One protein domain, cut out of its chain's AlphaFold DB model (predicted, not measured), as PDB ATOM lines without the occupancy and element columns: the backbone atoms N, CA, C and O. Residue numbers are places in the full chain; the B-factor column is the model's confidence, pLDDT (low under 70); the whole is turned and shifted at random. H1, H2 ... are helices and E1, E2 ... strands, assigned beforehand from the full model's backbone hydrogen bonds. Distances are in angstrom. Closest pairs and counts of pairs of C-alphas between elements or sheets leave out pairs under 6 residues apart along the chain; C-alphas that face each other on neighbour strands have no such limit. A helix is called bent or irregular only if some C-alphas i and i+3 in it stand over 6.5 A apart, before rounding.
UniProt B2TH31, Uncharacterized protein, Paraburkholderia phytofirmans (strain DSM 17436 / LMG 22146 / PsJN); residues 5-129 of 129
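Overview. This is residues 5 to 129 of the 129 residues of an uncharacterized protein of Paraburkholderia phytofirmans (strain DSM 17436 / LMG 22146 / PsJN) (UniProt B2TH31). A strongly twisted sheet of six strands, curled round the short helix H4 and round residues 22 to 33 of the longer helix H2, makes a compact body, from which an arm, residues 5 to 21 with H1 and the first residues of H2, sticks out and gives the whole its length. H2 packs on the edge strand E5, while H3 and H5 only graze the sheet. The printed part has 125 residues, with five named helices and six named strands in the order H1 H2 H3 E1 H4 H5 E2 E3 E4 E5 E6; the class is mixed, helices and strands. Across the antiparallel sheet the order is E1 E6 E2 E3 E4 E5. The whole is only just compact, close to loose, with a radius of gyration of the C-alphas of 16.5 A, and its outline is elongated, 58 by 35 by 22 A.

Along the chain. H1, residues 5 to 15, begins with C-alpha 5 at (90.593, -13.147, -7.110) and is 15.3 A long from first to last C-alpha. H2, residues 19 to 33, is the longest helix, 21.1 A, and ends with C-alpha 33 at (74.911, 5.765, 18.313). H3, residues 43 to 52, 15.0 A long, is irregular: C-alphas 48 and 51 are 7.9 A apart. E1, residues 53 to 55, H4, residues 56 to 61, and H5, residues 63 to 71, follow. E2, residues 76 to 81, is 16.3 A long. E3, residues 89 to 102, is the longest strand, 25.5 A, and bends by 120 degrees at residue 99. E4, residues 109 to 113, and E5, residues 116 to 120, are each 12.5 A long. E6, residues 125 to 128, ends with C-alpha 128 at (74.077, 8.408, 35.667).

Arrangement. E2, E3, E4 and E5 form a meander, each strand the antiparallel neighbour of the one before, with hairpins E2 and E3, E3 and E4, and E4 and E5. The pairing of E3 is staggered: residues 89 to 93 pair with E2, where N 80 and O 90 are 2.9 A apart, and residues 94 to 102 with E4, where N 110 and O 101 are 2.8 A apart. Between E4 and E5, N 109 and O 120 are 2.8 A apart. E6 lies between E2 and the edge strand E1, with N 127 and O 77 at 2.7 A and N 126 and O 54 at 2.8 A. E1, H4, H5 and E2 make a split strand-helix-strand unit, two strands of one sheet that are not neighbours, with helices between them along the chain and E6 between them in the sheet, and its crossover is right-handed. H4 is on the sheet, which curls round it; its closest C-alphas to E3 are those of Cys 60 and Ala 101, 5.9 A. H2 is on the sheet too; the closest C-alphas of H2 and E5, those of Ala 26 and Ala 118, are 4.3 A apart. H3 only grazes the sheet with its residues 46 to 52, and H5 with its residues 65 to 70. H4 and H5 are close but not clearly touching, with the C-alphas of Tyr 59 and Ala 66 at 6.0 A. H1 is not on the sheet. H1, H4 and H5 have every O i to N i+4 pair within hydrogen-bond range; H2 has 10 of 11, and H3 2 of 6 beside 4 of 7 O i to N i+3 pairs.

Size, cuts and confidence. The two C-alphas farthest apart, those of Gln 6 and Arg 48, are 57.8 A apart. Without residues 5 to 21, which stand free, the body spans 35 by 33 by 23 A. The printed part has no cut and no long link. The mean pLDDT of the printed part is 86.8; residues 43 to 50 and residue 86 are under 70.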
ATOM      1  N   ARG A   5      91.785 -12.546  -7.736       92.94
ATOM      2  CA  ARG A   5      90.593 -13.147  -7.110       92.94
ATOM      3  C   ARG A   5      90.952 -14.020  -5.906       92.94
ATOM      4  O   ARG A   5      90.378 -13.836  -4.839       92.94
ATOM      5  N   GLN A   6      91.960 -14.884  -6.044       92.06
ATOM      6  CA  GLN A   6      92.436 -15.732  -4.944       92.06
ATOM      7  C   GLN A   6      92.972 -14.906  -3.766       92.06
ATOM      8  O   GLN A   6      92.705 -15.236  -2.615       92.06
ATOM      9  N   ARG A   7      93.679 -13.796  -4.028       89.50
ATOM     10  CA  ARG A   7      94.149 -12.891  -2.962       89.50
ATOM     11  C   ARG A   7      92.992 -12.222  -2.219       89.50
ATOM     12  O   ARG A   7      93.035 -12.139  -0.996       89.50
ATOM     13  N   VAL A   8      91.961 -11.774  -2.938       92.25
ATOM     14  CA  VAL A   8      90.772 -11.143  -2.339       92.25
ATOM     15  C   VAL A   8      89.993 -12.133  -1.476       92.25
ATOM     16  O   VAL A   8      89.617 -11.795  -0.356       92.25
ATOM     17  N   GLU A   9      89.768 -13.356  -1.955       92.25
ATOM     18  CA  GLU A   9      89.074 -14.385  -1.173       92.25
ATOM     19  C   GLU A   9      89.836 -14.769   0.093       92.25
ATOM     20  O   GLU A   9      89.233 -14.846   1.163       92.25
ATOM     21  N   SER A  10      91.154 -14.964  -0.004       89.06
ATOM     22  CA  SER A  10      91.992 -15.216   1.172       89.06
ATOM     23  C   SER A  10      91.956 -14.041   2.148       89.06
ATOM     24  O   SER A  10      91.830 -14.249   3.351       89.06
ATOM     25  N   GLY A  11      91.985 -12.802   1.647       89.31
ATOM     26  CA  GLY A  11      91.837 -11.602   2.472       89.31
ATOM     27  C   GLY A  11      90.505 -11.558   3.227       89.31
ATOM     28  O   GLY A  11      90.497 -11.306   4.428       89.31
ATOM     29  N   LYS A  12      89.386 -11.870   2.560       91.31
ATOM     30  CA  LYS A  12      88.059 -11.937   3.200       91.31
ATOM     31  C   LYS A  12      87.993 -13.012   4.283       91.31
ATOM     32  O   LYS A  12      87.477 -12.739   5.361       91.31
ATOM     33  N   ARG A  13      88.545 -14.201   4.019       89.56
ATOM     34  CA  ARG A  13      88.603 -15.292   5.008       89.56
ATOM     35  C   ARG A  13      89.430 -14.907   6.232       89.56
ATOM     36  O   ARG A  13      89.008 -15.184   7.342       89.56
ATOM     37  N   ASN A  14      90.560 -14.232   6.030       90.00
ATOM     38  CA  ASN A  14      91.419 -13.779   7.126       90.00
ATOM     39  C   ASN A  14      90.818 -12.606   7.912       90.00
ATOM     40  O   ASN A  14      91.159 -12.414   9.075       90.00
ATOM     41  N   TYR A  15      89.969 -11.793   7.277       92.06
ATOM     42  CA  TYR A  15      89.267 -10.698   7.940       92.06
ATOM     43  C   TYR A  15      88.124 -11.209   8.820       92.06
ATOM     44  O   TYR A  15      87.978 -10.734   9.946       92.06
ATOM     45  N   ALA A  16      87.347 -12.177   8.332       91.25
ATOM     46  CA  ALA A  16      86.240 -12.764   9.077       91.25
ATOM     47  C   ALA A  16      86.726 -13.402  10.393       91.25
ATOM     48  O   ALA A  16      87.676 -14.180  10.418       91.25
ATOM     49  N   GLY A  17      86.090 -13.042  11.504       89.94
ATOM     50  CA  GLY A  17      86.446 -13.439  12.865       89.94
ATOM     51  C   GLY A  17      87.661 -12.714  13.455       89.94
ATOM     52  O   GLY A  17      87.963 -12.903  14.636       89.94
ATOM     53  N   SER A  18      88.359 -11.879  12.678       92.38
ATOM     54  CA  SER A  18      89.585 -11.213  13.126       92.38
ATOM     55  C   SER A  18      89.321 -10.084  14.127       92.38
ATOM     56  O   SER A  18      88.247  -9.482  14.176       92.38
ATOM     57  N   GLY A  19      90.353  -9.706  14.888       90.19
ATOM     58  CA  GLY A  19      90.292  -8.520  15.751       90.19
ATOM     59  C   GLY A  19      90.050  -7.214  14.980       90.19
ATOM     60  O   GLY A  19      89.461  -6.282  15.523       90.19
ATOM     61  N   ILE A  20      90.450  -7.152  13.702       90.56
ATOM     62  CA  ILE A  20      90.205  -5.990  12.835       90.56
ATOM     63  C   ILE A  20      88.713  -5.883  12.512       90.56
ATOM     64  O   ILE A  20      88.150  -4.795  12.603       90.56
ATOM     65  N   GLU A  21      88.059  -7.003  12.192       94.06
ATOM     66  CA  GLU A  21      86.613  -7.022  11.962       94.06
ATOM     67  C   GLU A  21      85.840  -6.586  13.204       94.06
ATOM     68  O   GLU A  21      84.961  -5.727  13.107       94.06
ATOM     69  N   ARG A  22      86.208  -7.109  14.379       92.62
ATOM     70  CA  ARG A  22      85.584  -6.718  15.652       92.62
ATOM     71  C   ARG A  22      85.716  -5.218  15.909       92.62
ATOM     72  O   ARG A  22      84.724  -4.565  16.220       92.62
ATOM     73  N   ARG A  23      86.912  -4.653  15.715       93.38
ATOM     74  CA  ARG A  23      87.154  -3.207  15.844       93.38
ATOM     75  C   ARG A  23      86.305  -2.395  14.872       93.38
ATOM     76  O   ARG A  23      85.637  -1.457  15.289       93.38
ATOM     77  N   ASN A  24      86.323  -2.742  13.586       94.56
ATOM     78  CA  ASN A  24      85.569  -2.012  12.566       94.56
ATOM     79  C   ASN A  24      84.063  -2.068  12.829       94.56
ATOM     80  O   ASN A  24      83.363  -1.072  12.649       94.56
ATOM     81  N   THR A  25      83.574  -3.215  13.301       95.12
ATOM     82  CA  THR A  25      82.183  -3.381  13.726       95.12
ATOM     83  C   THR A  25      81.865  -2.440  14.882       95.12
ATOM     84  O   THR A  25      80.910  -1.675  14.789       95.12
ATOM     85  N   ALA A  26      82.705  -2.402  15.916       94.81
ATOM     86  CA  ALA A  26      82.493  -1.554  17.086       94.81
ATOM     87  C   ALA A  26      82.585  -0.049  16.792       94.81
ATOM     88  O   ALA A  26      81.802   0.739  17.323       94.81
ATOM     89  N   LEU A  27      83.489   0.355  15.895       95.44
ATOM     90  CA  LEU A  27      83.544   1.722  15.366       95.44
ATOM     91  C   LEU A  27      82.267   2.071  14.594       95.44
ATOM     92  O   LEU A  27      81.748   3.181  14.709       95.44
ATOM     93  N   SER A  28      81.741   1.120  13.819       95.19
ATOM     94  CA  SER A  28      80.494   1.301  13.075       95.19
ATOM     95  C   SER A  28      79.266   1.357  13.984       95.19
ATOM     96  O   SER A  28      78.311   2.059  13.659       95.19
ATOM     97  N   VAL A  29      79.268   0.642  15.113       94.31
ATOM     98  CA  VAL A  29      78.234   0.782  16.146       94.31
ATOM     99  C   VAL A  29      78.323   2.179  16.754       94.31
ATOM    100  O   VAL A  29      77.341   2.914  16.699       94.31
ATOM    101  N   ALA A  30      79.505   2.584  17.231       92.94
ATOM    102  CA  ALA A  30      79.729   3.889  17.855       92.94
ATOM    103  C   ALA A  30      79.298   5.069  16.969       92.94
ATOM    104  O   ALA A  30      78.648   5.996  17.454       92.94
ATOM    105  N   SER A  31      79.600   5.028  15.666       91.44
ATOM    106  CA  SER A  31      79.222   6.103  14.740       91.44
ATOM    107  C   SER A  31      77.708   6.243  14.558       91.44
ATOM    108  O   SER A  31      77.219   7.349  14.344       91.44
ATOM    109  N   ARG A  32      76.953   5.146  14.679       90.81
ATOM    110  CA  ARG A  32      75.485   5.141  14.565       90.81
ATOM    111  C   ARG A  32      74.782   5.517  15.865       90.81
ATOM    112  O   ARG A  32      73.596   5.830  15.831       90.81
ATOM    113  N   THR A  33      75.479   5.457  16.996       87.69
ATOM    114  CA  THR A  33      74.911   5.765  18.313       87.69
ATOM    115  C   THR A  33      74.609   7.256  18.469       87.69
ATOM    116  O   THR A  33      73.696   7.609  19.206       87.69
ATOM    117  N   GLY A  34      75.346   8.138  17.778       86.69
ATOM    118  CA  GLY A  34      75.182   9.590  17.929       86.69
ATOM    119  C   GLY A  34      75.542  10.081  19.336       86.69
ATOM    120  O   GLY A  34      74.927  11.021  19.843       86.69
ATOM    121  N   ALA A  35      76.494   9.397  19.980       90.44
ATOM    122  CA  ALA A  35      76.924   9.702  21.334       90.44
ATOM    123  C   ALA A  35      77.599  11.074  21.395       90.44
ATOM    124  O   ALA A  35      78.420  11.427  20.545       90.44
ATOM    125  N   ILE A  36      77.222  11.847  22.404       91.06
ATOM    126  CA  ILE A  36      77.665  13.222  22.582       91.06
ATOM    127  C   ILE A  36      79.009  13.231  23.282       91.06
ATOM    128  O   ILE A  36      79.232  12.480  24.230       91.06
ATOM    129  N   ARG A  37      79.889  14.129  22.851       91.19
ATOM    130  CA  ARG A  37      81.162  14.373  23.522       91.19
ATOM    131  C   ARG A  37      81.134  15.678  24.280       91.19
ATOM    132  O   ARG A  37      80.376  16.587  23.950       91.19
ATOM    133  N   MET A  38      82.034  15.801  25.245       87.38
ATOM    134  CA  MET A  38      82.201  17.016  26.035       87.38
ATOM    135  C   MET A  38      82.383  18.266  25.161       87.38
ATOM    136  O   MET A  38      81.756  19.289  25.420       87.38
ATOM    137  N   ALA A  39      83.171  18.163  24.085       82.88
ATOM    138  CA  ALA A  39      83.410  19.264  23.150       82.88
ATOM    139  C   ALA A  39      82.160  19.702  22.361       82.88
ATOM    140  O   ALA A  39      82.123  20.815  21.841       82.88
ATOM    141  N   ASP A  40      81.147  18.839  22.266       79.19
ATOM    142  CA  ASP A  40      79.957  19.065  21.447       79.19
ATOM    143  C   ASP A  40      78.803  19.688  22.275       79.19
ATOM    144  O   ASP A  40      77.753  20.041  21.729       79.19
ATOM    145  N   VAL A  41      78.977  19.859  23.596       75.12
ATOM    146  CA  VAL A  41      77.957  20.422  24.496       75.12
ATOM    147  C   VAL A  41      78.209  21.902  24.784       75.12
ATOM    148  O   VAL A  41      79.284  22.305  25.219       75.12
ATOM    149  N   LYS A  42      77.172  22.733  24.616       70.81
ATOM    150  CA  LYS A  42      77.196  24.141  25.050       70.81
ATOM    151  C   LYS A  42      77.310  24.222  26.581       70.81
ATOM    152  O   LYS A  42      76.531  23.575  27.280       70.81
ATOM    153  N   GLN A  43      78.217  25.059  27.098       60.22
ATOM    154  CA  GLN A  43      78.519  25.189  28.539       60.22
ATOM    155  C   GLN A  43      77.278  25.358  29.437       60.22
ATOM    156  O   GLN A  43      77.193  24.723  30.483       60.22
ATOM    157  N   GLU A  44      76.282  26.134  29.005       53.84
ATOM    158  CA  GLU A  44      75.029  26.378  29.747       53.84
ATOM    159  C   GLU A  44      74.172  25.120  29.973       53.84
ATOM    160  O   GLU A  44      73.324  25.079  30.865       53.84
ATOM    161  N   ARG A  45      74.358  24.088  29.142       62.69
ATOM    162  CA  ARG A  45      73.646  22.809  29.248       62.69
ATOM    163  C   ARG A  45      74.418  21.795  30.077       62.69
ATOM    164  O   ARG A  45      73.793  21.015  30.784       62.69
ATOM    165  N   LEU A  46      75.750  21.848  30.042       64.12
ATOM    166  CA  LEU A  46      76.617  21.041  30.903       64.12
ATOM    167  C   LEU A  46      76.344  21.325  32.384       64.12
ATOM    168  O   LEU A  46      76.185  20.381  33.146       64.12
ATOM    169  N   THR A  47      76.179  22.587  32.790       57.50
ATOM    170  CA  THR A  47      75.902  22.960  34.192       57.50
ATOM    171  C   THR A  47      74.588  22.413  34.752       57.50
ATOM    172  O   THR A  47      74.479  22.248  35.962       57.50
ATOM    173  N   ARG A  48      73.595  22.095  33.909       59.97
ATOM    174  CA  ARG A  48      72.324  21.492  34.362       59.97
ATOM    175  C   ARG A  48      72.412  19.985  34.599       59.97
ATOM    176  O   ARG A  48      71.568  19.443  35.304       59.97
ATOM    177  N   ILE A  49      73.390  19.314  33.992       64.44
ATOM    178  CA  ILE A  49      73.515  17.847  33.993       64.44
ATOM    179  C   ILE A  49      74.831  17.405  34.673       64.44
ATOM    180  O   ILE A  49      75.029  16.224  34.938       64.44
ATOM    181  N   SER A  50      75.728  18.343  35.002       68.12
ATOM    182  CA  SER A  50      77.123  18.081  35.385       68.12
ATOM    183  C   SER A  50      77.295  17.181  36.603       68.12
ATOM    184  O   SER A  50      78.230  16.393  36.623       68.12
ATOM    185  N   SER A  51      76.406  17.246  37.598       70.31
ATOM    186  CA  SER A  51      76.522  16.416  38.807       70.31
ATOM    187  C   SER A  51      76.307  14.924  38.548       70.31
ATOM    188  O   SER A  51      76.696  14.100  39.371       70.31
ATOM    189  N   ARG A  52      75.694  14.573  37.413       82.00
ATOM    190  CA  ARG A  52      75.385  13.196  37.009       82.00
ATOM    191  C   ARG A  52      76.064  12.797  35.703       82.00
ATOM    192  O   ARG A  52      75.732  11.759  35.143       82.00
ATOM    193  N   VAL A  53      76.983  13.612  35.188       88.06
ATOM    194  CA  VAL A  53      77.685  13.332  33.933       88.06
ATOM    195  C   VAL A  53      79.155  13.086  34.208       88.06
ATOM    196  O   VAL A  53      79.809  13.851  34.909       88.06
ATOM    197  N   THR A  54      79.679  12.027  33.607       90.12
ATOM    198  CA  THR A  54      81.102  11.705  33.585       90.12
ATOM    199  C   THR A  54      81.547  11.428  32.149       90.12
ATOM    200  O   THR A  54      80.724  11.395  31.227       90.12
ATOM    201  N   THR A  55      82.847  11.273  31.923       92.00
ATOM    202  CA  THR A  55      83.358  10.839  30.620       92.00
ATOM    203  C   THR A  55      83.403   9.320  30.546       92.00
ATOM    204  O   THR A  55      83.464   8.640  31.568       92.00
ATOM    205  N   VAL A  56      83.400   8.755  29.338       92.69
ATOM    206  CA  VAL A  56      83.617   7.313  29.174       92.69
ATOM    207  C   VAL A  56      84.998   6.916  29.697       92.69
ATOM    208  O   VAL A  56      85.130   5.824  30.237       92.69
ATOM    209  N   LEU A  57      86.012   7.781  29.579       91.88
ATOM    210  CA  LEU A  57      87.322   7.513  30.170       91.88
ATOM    211  C   LEU A  57      87.211   7.297  31.677       91.88
ATOM    212  O   LEU A  57      87.588   6.231  32.147       91.88
ATOM    213  N   ASP A  58      86.639   8.263  32.393       90.00
ATOM    214  CA  ASP A  58      86.485   8.209  33.850       90.00
ATOM    215  C   ASP A  58      85.574   7.051  34.266       90.00
ATOM    216  O   ASP A  58      85.902   6.294  35.173       90.00
ATOM    217  N   TYR A  59      84.470   6.831  33.542       89.75
ATOM    218  CA  TYR A  59      83.614   5.660  33.736       89.75
ATOM    219  C   TYR A  59      84.379   4.344  33.560       89.75
ATOM    220  O   TYR A  59      84.042   3.358  34.201       89.75
ATOM    221  N   CYS A  60      85.403   4.291  32.712       88.38
ATOM    222  CA  CYS A  60      86.192   3.088  32.470       88.38
ATOM    223  C   CYS A  60      87.377   2.925  33.432       88.38
ATOM    224  O   CYS A  60      87.741   1.792  33.739       88.38
ATOM    225  N   THR A  61      87.989   4.017  33.893       87.38
ATOM    226  CA  THR A  61      89.236   3.991  34.677       87.38
ATOM    227  C   THR A  61      89.028   4.242  36.165       87.38
ATOM    228  O   THR A  61      89.788   3.713  36.977       87.38
ATOM    229  N   ASP A  62      88.005   5.004  36.548       86.62
ATOM    230  CA  ASP A  62      87.701   5.299  37.941       86.62
ATOM    231  C   ASP A  62      86.718   4.261  38.493       86.62
ATOM    232  O   ASP A  62      85.489   4.362  38.402       86.62
ATOM    233  N   ALA A  63      87.282   3.184  39.041       79.81
ATOM    234  CA  ALA A  63      86.489   2.115  39.630       79.81
ATOM    235  C   ALA A  63      85.677   2.586  40.841       79.81
ATOM    236  O   ALA A  63      84.583   2.066  41.052       79.81
ATOM    237  N   LYS A  64      86.186   3.567  41.594       83.88
ATOM    238  CA  LYS A  64      85.538   4.073  42.802       83.88
ATOM    239  C   LYS A  64      84.335   4.937  42.453       83.88
ATOM    240  O   LYS A  64      83.256   4.673  42.959       83.88
ATOM    241  N   VAL A  65      84.490   5.903  41.545       80.75
ATOM    242  CA  VAL A  65      83.373   6.763  41.117       80.75
ATOM    243  C   VAL A  65      82.251   5.935  40.496       80.75
ATOM    244  O   VAL A  65      81.083   6.182  40.779       80.75
ATOM    245  N   ALA A  66      82.585   4.930  39.683       80.75
ATOM    246  CA  ALA A  66      81.578   4.030  39.131       80.75
ATOM    247  C   ALA A  66      80.887   3.190  40.221       80.75
ATOM    248  O   ALA A  66      79.668   3.055  40.183       80.75
ATOM    249  N   ALA A  67      81.639   2.654  41.190       82.62
ATOM    250  CA  ALA A  67      81.076   1.882  42.298       82.62
ATOM    251  C   ALA A  67      80.153   2.736  43.177       82.62
ATOM    252  O   ALA A  67      79.017   2.343  43.396       82.62
ATOM    253  N   ASP A  68      80.585   3.936  43.572       87.62
ATOM    254  CA  ASP A  68      79.789   4.856  44.395       87.62
ATOM    255  C   ASP A  68      78.445   5.205  43.717       87.62
ATOM    256  O   ASP A  68      77.416   5.326  44.381       87.62
ATOM    257  N   GLN A  69      78.430   5.348  42.385       87.25
ATOM    258  CA  GLN A  69      77.204   5.600  41.616       87.25
ATOM    259  C   GLN A  69      76.282   4.378  41.560       87.25
ATOM    260  O   GLN A  69      75.073   4.522  41.740       87.25
ATOM    261  N   ILE A  70      76.847   3.188  41.343       84.44
ATOM    262  CA  ILE A  70      76.096   1.926  41.319       84.44
ATOM    263  C   ILE A  70      75.510   1.625  42.705       84.44
ATOM    264  O   ILE A  70      74.335   1.281  42.810       84.44
ATOM    265  N   ASP A  71      76.289   1.822  43.768       87.19
ATOM    266  CA  ASP A  71      75.860   1.643  45.159       87.19
ATOM    267  C   ASP A  71      74.763   2.647  45.549       87.19
ATOM    268  O   ASP A  71      73.874   2.332  46.342       87.19
ATOM    269  N   ALA A  72      74.769   3.840  44.944       87.56
ATOM    270  CA  ALA A  72      73.691   4.822  45.059       87.56
ATOM    271  C   ALA A  72      72.436   4.470  44.230       87.56
ATOM    272  O   ALA A  72      71.458   5.221  44.260       87.56
ATOM    273  N   GLY A  73      72.444   3.346  43.507       87.50
ATOM    274  CA  GLY A  73      71.335   2.867  42.682       87.50
ATOM    275  C   GLY A  73      71.235   3.528  41.307       87.50
ATOM    276  O   GLY A  73      70.204   3.376  40.655       87.50
ATOM    277  N   ASN A  74      72.268   4.257  40.872       90.44
ATOM    278  CA  ASN A  74      72.281   4.887  39.558       90.44
ATOM    279  C   ASN A  74      72.859   3.941  38.504       90.44
ATOM    280  O   ASN A  74      73.857   3.251  38.723       90.44
ATOM    281  N   GLU A  75      72.279   3.977  37.311       91.19
ATOM    282  CA  GLU A  75      72.727   3.170  36.175       91.19
ATOM    283  C   GLU A  75      73.431   4.039  35.114       91.19
ATOM    284  O   GLU A  75      73.050   5.199  34.917       91.19
ATOM    285  N   PRO A  76      74.450   3.515  34.406       93.00
ATOM    286  CA  PRO A  76      75.179   4.267  33.394       93.00
ATOM    287  C   PRO A  76      74.463   4.262  32.036       93.00
ATOM    288  O   PRO A  76      74.106   3.219  31.483       93.00
ATOM    289  N   TYR A  77      74.331   5.440  31.430       93.81
ATOM    290  CA  TYR A  77      73.766   5.621  30.096       93.81
ATOM    291  C   TYR A  77      74.693   6.467  29.229       93.81
ATOM    292  O   TYR A  77      75.228   7.473  29.675       93.81
ATOM    293  N   LEU A  78      74.830   6.140  27.950       92.94
ATOM    294  CA  LEU A  78      75.379   7.078  26.977       92.94
ATOM    295  C   LEU A  78      74.392   8.214  26.742       92.94
ATOM    296  O   LEU A  78      73.220   7.967  26.445       92.94
ATOM    297  N   LEU A  79      74.892   9.444  26.780       91.31
ATOM    298  CA  LEU A  79      74.131  10.599  26.331       91.31
ATOM    299  C   LEU A  79      74.210  10.697  24.804       91.31
ATOM    300  O   LEU A  79      75.303  10.744  24.234       91.31
ATOM    301  N   VAL A  80      73.063  10.740  24.131       90.06
ATOM    302  CA  VAL A  80      72.990  10.822  22.666       90.06
ATOM    303  C   VAL A  80      72.125  11.995  22.224       90.06
ATOM    304  O   VAL A  80      71.192  12.399  22.920       90.06
ATOM    305  N   ALA A  81      72.433  12.561  21.060       83.44
ATOM    306  CA  ALA A  81      71.646  13.659  20.513       83.44
ATOM    307  C   ALA A  81      70.285  13.156  20.004       83.44
ATOM    308  O   ALA A  81      70.208  12.141  19.308       83.44
ATOM    309  N   GLY A  82      69.210  13.879  20.322       80.06
ATOM    310  CA  GLY A  82      67.894  13.628  19.745       80.06
ATOM    311  C   GLY A  82      67.901  13.875  18.235       80.06
ATOM    312  O   GLY A  82      68.240  14.964  17.780       80.06
ATOM    313  N   VAL A  83      67.514  12.864  17.450       75.56
ATOM    314  CA  VAL A  83      67.495  12.947  15.974       75.56
ATOM    315  C   VAL A  83      66.371  13.860  15.471       75.56
ATOM    316  O   VAL A  83      66.521  14.517  14.445       75.56
ATOM    317  N   PHE A  84      65.254  13.916  16.200       77.44
ATOM    318  CA  PHE A  84      64.041  14.625  15.776       77.44
ATOM    319  C   PHE A  84      63.843  15.979  16.466       77.44
ATOM    320  O   PHE A  84      63.200  16.855  15.898       77.44
ATOM    321  N   ASN A  85      64.441  16.175  17.645       75.62
ATOM    322  CA  ASN A  85      64.302  17.392  18.441       75.62
ATOM    323  C   ASN A  85      65.685  17.979  18.724       75.62
ATOM    324  O   ASN A  85      66.443  17.468  19.555       75.62
ATOM    325  N   GLN A  86      66.030  19.057  18.016       69.88
ATOM    326  CA  GLN A  86      67.320  19.711  18.196       69.88
ATOM    327  C   GLN A  86      67.468  20.216  19.631       69.88
ATOM    328  O   GLN A  86      66.740  21.087  20.101       69.88
ATOM    329  N   GLY A  87      68.470  19.676  20.315       71.94
ATOM    330  CA  GLY A  87      68.776  20.045  21.682       71.94
ATOM    331  C   GLY A  87      68.066  19.217  22.751       71.94
ATOM    332  O   GLY A  87      68.240  19.534  23.926       71.94
ATOM    333  N   GLU A  88      67.347  18.161  22.391       80.62
ATOM    334  CA  GLU A  88      67.021  17.104  23.344       80.62
ATOM    335  C   GLU A  88      68.154  16.083  23.423       80.62
ATOM    336  O   GLU A  88      68.859  15.820  22.442       80.62
ATOM    337  N   TYR A  89      68.320  15.512  24.613       84.38
ATOM    338  CA  TYR A  89      69.245  14.418  24.851       84.38
ATOM    339  C   TYR A  89      68.458  13.160  25.170       84.38
ATOM    340  O   TYR A  89      67.573  13.166  26.024       84.38
ATOM    341  N   LEU A  90      68.800  12.088  24.474       88.19
ATOM    342  CA  LEU A  90      68.309  10.757  24.771       88.19
ATOM    343  C   LEU A  90      69.403   9.991  25.509       88.19
ATOM    344  O   LEU A  90      70.569  10.391  25.542       88.19
ATOM    345  N   THR A  91      69.012   8.878  26.108       91.19
ATOM    346  CA  THR A  91      69.915   8.006  26.850       91.19
ATOM    347  C   THR A  91      69.877   6.607  26.255       91.19
ATOM    348  O   THR A  91      68.812   6.104  25.895       91.19
ATOM    349  N   ILE A  92      71.047   5.986  26.121       92.81
ATOM    350  CA  ILE A  92      71.180   4.583  25.714       92.81
ATOM    351  C   ILE A  92      71.870   3.832  26.854       92.81
ATOM    352  O   ILE A  92      72.967   4.242  27.227       92.81
ATOM    353  N   PRO A  93      71.274   2.757  27.401       94.00
ATOM    354  CA  PRO A  93      71.885   2.000  28.489       94.00
ATOM    355  C   PRO A  93      73.277   1.483  28.119       94.00
ATOM    356  O   PRO A  93      73.476   0.951  27.018       94.00
ATOM    357  N   ILE A  94      74.214   1.612  29.055       94.00
ATOM    358  CA  ILE A  94      75.503   0.926  29.018       94.00
ATOM    359  C   ILE A  94      75.365  -0.297  29.918       94.00
ATOM    360  O   ILE A  94      75.101  -0.167  31.107       94.00
ATOM    361  N   TYR A  95      75.524  -1.486  29.349       89.88
ATOM    362  CA  TYR A  95      75.346  -2.732  30.096       89.88
ATOM    363  C   TYR A  95      76.605  -3.134  30.848       89.88
ATOM    364  O   TYR A  95      76.516  -3.731  31.913       89.88
ATOM    365  N   ASP A  96      77.770  -2.843  30.270       84.06
ATOM    366  CA  ASP A  96      79.038  -3.224  30.872       84.06
ATOM    367  C   ASP A  96      80.204  -2.372  30.347       84.06
ATOM    368  O   ASP A  96      80.153  -1.815  29.238       84.06
ATOM    369  N   ARG A  97      81.274  -2.307  31.142       76.56
ATOM    370  CA  ARG A  97      82.602  -1.823  30.746       76.56
ATOM    371  C   ARG A  97      83.581  -2.994  30.776       76.56
ATOM    372  O   ARG A  97      83.563  -3.818  31.682       76.56
ATOM    373  N   ARG A  98      84.479  -3.080  29.796       78.62
ATOM    374  CA  ARG A  98      85.483  -4.157  29.781       78.62
ATOM    375  C   ARG A  98      86.554  -3.930  30.851       78.62
ATOM    376  O   ARG A  98      86.892  -2.790  31.140       78.62
ATOM    377  N   ILE A  99      87.160  -5.009  31.357       73.50
ATOM    378  CA  ILE A  99      88.362  -4.930  32.216       73.50
ATOM    379  C   ILE A  99      89.493  -4.205  31.466       73.50
ATOM    380  O   ILE A  99      90.108  -3.278  31.984       73.50
ATOM    381  N   GLU A 100      89.712  -4.566  30.200       82.12
ATOM    382  CA  GLU A 100      90.593  -3.845  29.273       82.12
ATOM    383  C   GLU A 100      89.790  -2.797  28.492       82.12
ATOM    384  O   GLU A 100      89.554  -2.914  27.286       82.12
ATOM    385  N   ALA A 101      89.297  -1.786  29.207       85.56
ATOM    386  CA  ALA A 101      88.390  -0.796  28.637       85.56
ATOM    387  C   ALA A 101      89.029   0.076  27.547       85.56
ATOM    388  O   ALA A 101      88.323   0.526  26.652       85.56
ATOM    389  N   ILE A 102      90.341   0.327  27.590       92.12
ATOM    390  CA  ILE A 102      91.026   1.213  26.639       92.12
ATOM    391  C   ILE A 102      91.707   0.382  25.551       92.12
ATOM    392  O   ILE A 102      92.578  -0.445  25.817       92.12
ATOM    393  N   GLU A 103      91.359   0.634  24.292       91.94
ATOM    394  CA  GLU A 103      92.023   0.010  23.160       91.94
ATOM    395  C   GLU A 103      93.435   0.582  22.970       91.94
ATOM    396  O   GLU A 103      93.613   1.690  22.464       91.94
ATOM    397  N   ALA A 104      94.453  -0.228  23.265       88.50
ATOM    398  CA  ALA A 104      95.862   0.179  23.248       88.50
ATOM    399  C   ALA A 104      96.346   0.852  21.947       88.50
ATOM    400  O   ALA A 104      97.264   1.664  21.978       88.50
ATOM    401  N   ARG A 105      95.759   0.522  20.784       87.19
ATOM    402  CA  ARG A 105      96.183   1.098  19.493       87.19
ATOM    403  C   ARG A 105      95.601   2.477  19.200       87.19
ATOM    404  O   ARG A 105      96.196   3.208  18.417       87.19
ATOM    405  N   THR A 106      94.421   2.787  19.727       89.44
ATOM    406  CA  THR A 106      93.658   3.984  19.335       89.44
ATOM    407  C   THR A 106      93.372   4.910  20.509       89.44
ATOM    408  O   THR A 106      93.028   6.067  20.289       89.44
ATOM    409  N   GLY A 107      93.500   4.418  21.744       91.50
ATOM    410  CA  GLY A 107      93.094   5.126  22.955       91.50
ATOM    411  C   GLY A 107      91.577   5.242  23.116       91.50
ATOM    412  O   GLY A 107      91.125   5.929  24.022       91.50
ATOM    413  N   LEU A 108      90.784   4.606  22.247       94.38
ATOM    414  CA  LEU A 108      89.325   4.597  22.340       94.38
ATOM    415  C   LEU A 108      88.851   3.629  23.426       94.38
ATOM    416  O   LEU A 108      89.557   2.686  23.778       94.38
ATOM    417  N   CYS A 109      87.639   3.837  23.926       94.06
ATOM    418  CA  CYS A 109      87.084   3.048  25.015       94.06
ATOM    419  C   CYS A 109      86.035   2.046  24.516       94.06
ATOM    420  O   CYS A 109      85.134   2.400  23.752       94.06
ATOM    421  N   TRP A 110      86.149   0.802  24.969       94.25
ATOM    422  CA  TRP A 110      85.185  -0.268  24.760       94.25
ATOM    423  C   TRP A 110      84.052  -0.180  25.775       94.25
ATOM    424  O   TRP A 110      84.284  -0.259  26.981       94.25
ATOM    425  N   ILE A 111      82.827  -0.111  25.272       93.75
ATOM    426  CA  ILE A 111      81.605  -0.166  26.076       93.75
ATOM    427  C   ILE A 111      80.615  -1.147  25.456       93.75
ATOM    428  O   ILE A 111      80.567  -1.298  24.229       93.75
ATOM    429  N   HIS A 112      79.821  -1.808  26.295       93.44
ATOM    430  CA  HIS A 112      78.812  -2.756  25.841       93.44
ATOM    431  C   HIS A 112      77.430  -2.098  25.786       93.44
ATOM    432  O   HIS A 112      76.909  -1.632  26.803       93.44
ATOM    433  N   LEU A 113      76.832  -2.055  24.594       92.69
ATOM    434  CA  LEU A 113      75.491  -1.518  24.350       92.69
ATOM    435  C   LEU A 113      74.544  -2.647  23.922       92.69
ATOM    436  O   LEU A 113      74.981  -3.710  23.491       92.69
ATOM    437  N   SER A 114      73.234  -2.388  23.913       88.94
ATOM    438  CA  SER A 114      72.227  -3.368  23.452       88.94
ATOM    439  C   SER A 114      72.427  -3.826  22.004       88.94
ATOM    440  O   SER A 114      71.982  -4.902  21.614       88.94
ATOM    441  N   ARG A 115      73.094  -3.004  21.186       85.12
ATOM    442  CA  ARG A 115      73.400  -3.284  19.775       85.12
ATOM    443  C   ARG A 115      74.769  -3.946  19.573       85.12
ATOM    444  O   ARG A 115      75.205  -4.080  18.432       85.12
ATOM    445  N   GLY A 116      75.427  -4.342  20.660       91.50
ATOM    446  CA  GLY A 116      76.767  -4.915  20.678       91.50
ATOM    447  C   GLY A 116      77.822  -3.940  21.191       91.50
ATOM    448  O   GLY A 116      77.527  -2.843  21.670       91.50
ATOM    449  N   ASP A 117      79.078  -4.365  21.084       93.62
ATOM    450  CA  ASP A 117      80.216  -3.568  21.525       93.62
ATOM    451  C   ASP A 117      80.380  -2.306  20.680       93.62
ATOM    452  O   ASP A 117      80.325  -2.350  19.448       93.62
ATOM    453  N   ALA A 118      80.650  -1.190  21.347       94.94
ATOM    454  CA  ALA A 118      80.970   0.076  20.716       94.94
ATOM    455  C   ALA A 118      82.362   0.541  21.139       94.94
ATOM    456  O   ALA A 118      82.767   0.381  22.291       94.94
ATOM    457  N   LEU A 119      83.078   1.135  20.188       95.50
ATOM    458  CA  LEU A 119      84.387   1.730  20.419       95.50
ATOM    459  C   LEU A 119      84.265   3.251  20.296       95.50
ATOM    460  O   LEU A 119      84.193   3.790  19.191       95.50
ATOM    461  N   VAL A 120      84.179   3.931  21.438       94.88
ATOM    462  CA  VAL A 120      83.846   5.362  21.530       94.88
ATOM    463  C   VAL A 120      85.040   6.202  21.966       94.88
ATOM    464  O   VAL A 120      86.032   5.689  22.483       94.88
ATOM    465  N   LYS A 121      84.963   7.519  21.756       95.38
ATOM    466  CA  LYS A 121      86.034   8.425  22.182       95.38
ATOM    467  C   LYS A 121      86.048   8.595  23.710       95.38
ATOM    468  O   LYS A 121      84.969   8.606  24.304       95.38
ATOM    469  N   PRO A 122      87.223   8.800  24.331       93.94
ATOM    470  CA  PRO A 122      87.356   9.001  25.780       93.94
ATOM    471  C   PRO A 122      86.490  10.136  26.341       93.94
ATOM    472  O   PRO A 122      85.950  10.014  27.432       93.94
ATOM    473  N   ASP A 123      86.312  11.214  25.567       93.25
ATOM    474  CA  ASP A 123      85.542  12.415  25.919       93.25
ATOM    475  C   ASP A 123      84.024  12.282  25.690       93.25
ATOM    476  O   ASP A 123      83.287  13.262  25.829       93.25
ATOM    477  N   THR A 124      83.547  11.092  25.312       94.06
ATOM    478  CA  THR A 124      82.114  10.789  25.177       94.06
ATOM    479  C   THR A 124      81.446  10.843  26.550       94.06
ATOM    480  O   THR A 124      82.046  10.437  27.541       94.06
ATOM    481  N   LEU A 125      80.215  11.347  26.626       92.62
ATOM    482  CA  LEU A 125      79.517  11.572  27.889       92.62
ATOM    483  C   LEU A 125      78.698  10.353  28.329       92.62
ATOM    484  O   LEU A 125      77.888   9.814  27.568       92.62
ATOM    485  N   VAL A 126      78.874   9.989  29.597       92.88
ATOM    486  CA  VAL A 126      78.057   9.027  30.339       92.88
ATOM    487  C   VAL A 126      77.201   9.794  31.338       92.88
ATOM    488  O   VAL A 126      77.696  10.661  32.052       92.88
ATOM    489  N   TYR A 127      75.917   9.479  31.382       91.88
ATOM    490  CA  TYR A 127      74.931  10.014  32.302       91.88
ATOM    491  C   TYR A 127      74.502   8.929  33.290       91.88
ATOM    492  O   TYR A 127      74.091   7.847  32.877       91.88
ATOM    493  N   TRP A 128      74.572   9.242  34.578       91.06
ATOM    494  CA  TRP A 128      74.077   8.408  35.667       91.06
ATOM    495  C   TRP A 128      72.610   8.740  35.927       91.06
ATOM    496  O   TRP A 128      72.279   9.884  36.269       91.06
ATOM    497  N   LYS A 129      71.725   7.768  35.719       88.81
ATOM    498  CA  LYS A 129      70.281   7.949  35.887       88.81
ATOM    499  C   LYS A 129      69.803   7.402  37.217       88.81
ATOM    500  O   LYS A 129      70.140   6.231  37.482       88.81
TER     501      LYS A 129